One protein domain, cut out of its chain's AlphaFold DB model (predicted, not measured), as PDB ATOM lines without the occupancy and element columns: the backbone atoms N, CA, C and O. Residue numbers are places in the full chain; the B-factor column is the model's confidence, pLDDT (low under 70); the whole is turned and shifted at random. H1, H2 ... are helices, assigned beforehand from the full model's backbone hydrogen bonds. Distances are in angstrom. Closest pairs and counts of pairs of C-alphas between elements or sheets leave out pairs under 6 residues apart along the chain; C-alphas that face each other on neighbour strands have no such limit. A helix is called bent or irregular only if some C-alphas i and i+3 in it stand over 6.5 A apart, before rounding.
ATOM      1  N   GLU A 124     -10.373  24.716  19.091       74.25
ATOM      2  CA  GLU A 124     -10.148  23.265  19.053       74.25
ATOM      3  C   GLU A 124      -9.059  22.864  18.052       74.25
ATOM      4  O   GLU A 124      -8.248  21.988  18.341       74.25
ATOM      5  N   GLY A 125      -8.999  23.524  16.890       77.06
ATOM      6  CA  GLY A 125      -7.935  23.303  15.913       77.06
ATOM      7  C   GLY A 125      -6.560  23.710  16.449       77.06
ATOM      8  O   GLY A 125      -5.591  22.984  16.235       77.06
ATOM      9  N   ILE A 126      -6.486  24.821  17.194       76.56
ATOM     10  CA  ILE A 126      -5.247  25.280  17.844       76.56
ATOM     11  C   ILE A 126      -4.824  24.269  18.910       76.56
ATOM     12  O   ILE A 126      -3.693  23.793  18.876       76.56
ATOM     13  N   ALA A 127      -5.745  23.854  19.784       76.94
ATOM     14  CA  ALA A 127      -5.459  22.852  20.808       76.94
ATOM     15  C   ALA A 127      -4.993  21.511  20.208       76.94
ATOM     16  O   ALA A 127      -4.063  20.887  20.718       76.94
ATOM     17  N   ALA A 128      -5.595  21.076  19.096       79.00
ATOM     18  CA  ALA A 128      -5.163  19.876  18.385       79.00
ATOM     19  C   ALA A 128      -3.747  20.030  17.804       79.00
ATOM     20  O   ALA A 128      -2.939  19.107  17.917       79.00
ATOM     21  N   ALA A 129      -3.422  21.194  17.233       80.12
ATOM     22  CA  ALA A 129      -2.091  21.489  16.705       80.12
ATOM     23  C   ALA A 129      -1.017  21.606  17.805       80.12
ATOM     24  O   ALA A 129       0.131  21.231  17.573       80.12
ATOM     25  N   GLU A 130      -1.380  22.090  18.995       84.88
ATOM     26  CA  GLU A 130      -0.487  22.206  20.158       84.88
ATOM     27  C   GLU A 130      -0.351  20.898  20.958       84.88
ATOM     28  O   GLU A 130       0.547  20.771  21.785       84.88
ATOM     29  N   SER A 131      -1.199  19.896  20.713       84.25
ATOM     30  CA  SER A 131      -1.200  18.646  21.491       84.25
ATOM     31  C   SER A 131       0.150  17.915  21.489       84.25
ATOM     32  O   SER A 131       0.606  17.461  22.538       84.25
ATOM     33  N   GLY A 132       0.814  17.836  20.330       84.50
ATOM     34  CA  GLY A 132       2.142  17.226  20.210       84.50
ATOM     35  C   GLY A 132       3.216  18.006  20.970       84.50
ATOM     36  O   GLY A 132       4.073  17.404  21.605       84.50
ATOM     37  N   TYR A 133       3.112  19.334  20.974       88.38
ATOM     38  CA  TYR A 133       4.024  20.217  21.697       88.38
ATOM     39  C   TYR A 133       3.897  20.056  23.213       88.38
ATOM     40  O   TYR A 133       4.899  19.908  23.909       88.38
ATOM     41  N   PHE A 134       2.666  20.012  23.732       86.38
ATOM     42  CA  PHE A 134       2.440  19.768  25.158       86.38
ATOM     43  C   PHE A 134       2.917  18.386  25.590       86.38
ATOM     44  O   PHE A 134       3.495  18.263  26.663       86.38
ATOM     45  N   ARG A 135       2.753  17.368  24.737       86.38
ATOM     46  CA  ARG A 135       3.300  16.038  25.010       86.38
ATOM     47  C   ARG A 135       4.827  16.057  25.125       86.38
ATOM     48  O   ARG A 135       5.344  15.487  26.074       86.38
ATOM     49  N   ASN A 136       5.526  16.756  24.225       87.56
ATOM     50  CA  ASN A 136       6.983  16.919  24.315       87.56
ATOM     51  C   ASN A 136       7.403  17.618  25.620       87.56
ATOM     52  O   ASN A 136       8.336  17.209  26.305       87.56
ATOM     53  N   ILE A 137       6.679  18.676  26.001       88.62
ATOM     54  CA  ILE A 137       6.908  19.373  27.274       88.62
ATOM     55  C   ILE A 137       6.711  18.426  28.461       88.62
ATOM     56  O   ILE A 137       7.489  18.476  29.411       88.62
ATOM     57  N   ASP A 138       5.668  17.601  28.438       87.31
ATOM     58  CA  ASP A 138       5.379  16.672  29.525       87.31
ATOM     59  C   ASP A 138       6.460  15.586  29.636       87.31
ATOM     60  O   ASP A 138       6.908  15.307  30.749       87.31
ATOM     61  N   ASP A 139       6.975  15.078  28.514       86.25
ATOM     62  CA  ASP A 139       8.121  14.160  28.503       86.25
ATOM     63  C   ASP A 139       9.366  14.813  29.155       86.25
ATOM     64  O   ASP A 139      10.038  14.197  29.988       86.25
ATOM     65  N   HIS A 140       9.634  16.097  28.883       87.31
ATOM     66  CA  HIS A 140      10.724  16.837  29.537       87.31
ATOM     67  C   HIS A 140      10.501  17.084  31.030       87.31
ATOM     68  O   HIS A 140      11.441  16.969  31.820       87.31
ATOM     69  N   LYS A 141       9.275  17.425  31.435       89.69
ATOM     70  CA  LYS A 141       8.920  17.633  32.846       89.69
ATOM     71  C   LYS A 141       9.184  16.388  33.683       89.69
ATOM     72  O   LYS A 141       9.631  16.523  34.819       89.69
ATOM     73  N   VAL A 142       8.923  15.206  33.128       86.69
ATOM     74  CA  VAL A 142       9.188  13.928  33.798       86.69
ATOM     75  C   VAL A 142      10.688  13.754  34.034       86.69
ATOM     76  O   VAL A 142      11.110  13.626  35.180       86.69
ATOM     77  N   VAL A 143      11.508  13.851  32.981       85.69
ATOM     78  CA  VAL A 143      12.969  13.658  33.088       85.69
ATOM     79  C   VAL A 143      13.618  14.705  33.998       85.69
ATOM     80  O   VAL A 143      14.464  14.383  34.832       85.69
ATOM     81  N   MET A 144      13.222  15.973  33.866       89.19
ATOM     82  CA  MET A 144      13.720  17.034  34.745       89.19
ATOM     83  C   MET A 144      13.246  16.837  36.186       89.19
ATOM     84  O   MET A 144      14.017  17.088  37.111       89.19
ATOM     85  N   GLY A 145      12.007  16.371  36.376       90.56
ATOM     86  CA  GLY A 145      11.436  16.038  37.679       90.56
ATOM     87  C   GLY A 145      12.301  15.029  38.428       90.56
ATOM     88  O   GLY A 145      12.771  15.324  39.523       90.56
ATOM     89  N   GLU A 146      12.644  13.910  37.791       87.31
ATOM     90  CA  GLU A 146      13.525  12.902  38.395       87.31
ATOM     91  C   GLU A 146      14.894  13.475  38.796       87.31
ATOM     92  O   GLU A 146      15.419  13.175  39.871       87.31
ATOM     93  N   GLY A 147      15.473  14.342  37.956       89.00
ATOM     94  CA  GLY A 147      16.752  14.994  38.245       89.00
ATOM     95  C   GLY A 147      16.699  15.891  39.486       89.00
ATOM     96  O   GLY A 147      17.599  15.855  40.329       89.00
ATOM     97  N   TYR A 148      15.632  16.673  39.630       91.75
ATOM     98  CA  TYR A 148      15.422  17.520  40.802       91.75
ATOM     99  C   TYR A 148      15.055  16.706  42.056       91.75
ATOM    100  O   TYR A 148      15.532  17.033  43.143       91.75
ATOM    101  N   GLU A 149      14.274  15.630  41.931       90.56
ATOM    102  CA  GLU A 149      13.975  14.701  43.032       90.56
ATOM    103  C   GLU A 149      15.253  14.048  43.559       90.56
ATOM    104  O   GLU A 149      15.492  14.013  44.768       90.56
ATOM    105  N   LEU A 150      16.125  13.596  42.654       89.62
ATOM    106  CA  LEU A 150      17.434  13.062  43.008       89.62
ATOM    107  C   LEU A 150      18.306  14.116  43.699       89.62
ATOM    108  O   LEU A 150      18.980  13.798  44.683       89.62
ATOM    109  N   ALA A 151      18.295  15.362  43.221       91.50
ATOM    110  CA  ALA A 151      19.048  16.452  43.836       91.50
ATOM    111  C   ALA A 151      18.562  16.749  45.266       91.50
ATOM    112  O   ALA A 151      19.383  16.860  46.177       91.50
ATOM    113  N   LEU A 152      17.244  16.812  45.482       91.12
ATOM    114  CA  LEU A 152      16.645  17.019  46.805       91.12
ATOM    115  C   LEU A 152      16.945  15.854  47.751       91.12
ATOM    116  O   LEU A 152      17.350  16.079  48.890       91.12
ATOM    117  N   ARG A 153      16.836  14.613  47.268       90.00
ATOM    118  CA  ARG A 153      17.186  13.416  48.043       90.00
ATOM    119  C   ARG A 153      18.669  13.395  48.415       90.00
ATOM    120  O   ARG A 153      19.024  13.048  49.537       90.00
ATOM    121  N   SER A 154      19.534  13.812  47.493       90.56
ATOM    122  CA  SER A 154      20.973  13.935  47.748       90.56
ATOM    123  C   SER A 154      21.269  15.017  48.790       90.56
ATOM    124  O   SER A 154      22.116  14.815  49.655       90.56
ATOM    125  N   ALA A 155      20.551  16.143  48.752       93.25
ATOM    126  CA  ALA A 155      20.658  17.185  49.770       93.25
ATOM    127  C   ALA A 155      20.191  16.690  51.151       93.25
ATOM    128  O   ALA A 155      20.888  16.916  52.138       93.25
ATOM    129  N   ALA A 156      19.074  15.957  51.215       92.50
ATOM    130  CA  ALA A 156      18.590  15.325  52.444       92.50
ATOM    131  C   ALA A 156      19.608  14.323  53.014       92.50
ATOM    132  O   ALA A 156      19.879  14.334  54.210       92.50
ATOM    133  N   ALA A 157      20.258  13.533  52.152       92.25
ATOM    134  CA  ALA A 157      21.309  12.601  52.564       92.25
ATOM    135  C   ALA A 157      22.535  13.313  53.161       92.25
ATOM    136  O   ALA A 157      23.148  12.805  54.096       92.25
ATOM    137  N   ILE A 158      22.896  14.492  52.643       95.12
ATOM    138  CA  ILE A 158      23.987  15.318  53.193       95.12
ATOM    139  C   ILE A 158      23.604  15.908  54.560       95.12
ATOM    140  O   ILE A 158      24.475  16.089  55.410       95.12
ATOM    141  N   LEU A 159      22.321  16.212  54.766       95.38
ATOM    142  CA  LEU A 159      21.779  16.777  56.006       95.38
ATOM    143  C   LEU A 159      21.422  15.724  57.069       95.38
ATOM    144  O   LEU A 159      20.995  16.114  58.153       95.38
ATOM    145  N   ASP A 160      21.621  14.432  56.781       92.81
ATOM    146  CA  ASP A 160      21.213  13.304  57.637       92.81
ATOM    147  C   ASP A 160      19.702  13.320  57.958       92.81
ATOM    148  O   ASP A 160      19.270  13.024  59.071       92.81
ATOM    149  N   ASP A 161      18.892  13.720  56.972       93.19
ATOM    150  CA  ASP A 161      17.429  13.753  57.049       93.19
ATOM    151  C   ASP A 161      16.831  12.442  56.502       93.19
ATOM    152  O   ASP A 161      17.254  11.937  55.456       93.19
ATOM    153  N   ASP A 162      15.804  11.907  57.173       88.69
ATOM    154  CA  ASP A 162      15.076  10.692  56.770       88.69
ATOM    155  C   ASP A 162      14.483  10.788  55.347       88.69
ATOM    156  O   ASP A 162      14.297   9.767  54.673       88.69
ATOM    157  N   ALA A 163      14.247  12.007  54.842       85.31
ATOM    158  CA  ALA A 163      13.822  12.270  53.467       85.31
ATOM    159  C   ALA A 163      14.814  11.749  52.407       85.31
ATOM    160  O   ALA A 163      14.442  11.558  51.247       85.31
ATOM    161  N   ALA A 164      16.059  11.440  52.787       84.00
ATOM    162  CA  ALA A 164      17.034  10.773  51.925       84.00
ATOM    163  C   ALA A 164      16.567   9.388  51.436       84.00
ATOM    164  O   ALA A 164      16.984   8.931  50.369       84.00
ATOM    165  N   GLY A 165      15.713   8.711  52.210       83.00
ATOM    166  CA  GLY A 165      15.128   7.419  51.849       83.00
ATOM    167  C   GLY A 165      13.831   7.521  51.043       83.00
ATOM    168  O   GLY A 165      13.331   6.493  50.583       83.00
ATOM    169  N   ASP A 166      13.275   8.724  50.873       84.25
ATOM    170  CA  ASP A 166      11.986   8.910  50.212       84.25
ATOM    171  C   ASP A 166      12.129   8.840  48.683       84.25
ATOM    172  O   ASP A 166      12.713   9.708  48.023       84.25
TER     173      ASP A 166
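Overview. This is residues 124 to 166 of the 254 residues of an uncharacterized protein of Arthrobacter sp. YC-RL1 (UniProt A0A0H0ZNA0). One long helix, H1, makes a thin rod with a kink near residue 132, and after residue 158 the backbone folds back, where the short helix H2 packs on residues 153 to 157 of H1. The first part of H1, residues 124 to 148, stands free. The printed part has 43 residues with two named helices, H1 then H2 along the chain, and no named strand; its class is all helix. It is extended, with a radius of gyration of the C-alphas of 16.7 A, and its C-alphas span 52 by 12 by 10 A.

Along the chain. H1 is residues 124 to 158, 48.9 A from first to last C-alpha. It begins at C-alpha 124, (-10.148, 23.265, 19.053), and ends at C-alpha 158, (23.987, 15.318, 53.193). H1 is irregular, but only just: C-alphas 129 and 132 are 7.0 A apart. It has a kink of 42 degrees near residue 132. H2 is residues 162 to 165, ending at C-alpha 165, (15.128, 7.419, 51.849).

Arrangement. H1 touches H2 with residues 153 to 157 alone. Their closest C-alphas are those of Ala 157 and Ala 164, 4.7 A apart, and 10 pairs of C-alphas are within 8 A. The centres of the two helices are 22.7 A apart. In H1, 29 of 31 O i to N i+4 pairs are within hydrogen-bond range; H2, with 4 residues, is too short for such a pair, and its one O i to N i+3 pair is within range.

Size, cuts and confidence. The two C-alphas farthest apart are those of Gly 125 and Asp 160, at 51.9 A. The printed part has no cut, and the link from H1 to H2, with 3 residues between them, is tight. The mean pLDDT of the printed part is 87.2, and no printed residue is under 70.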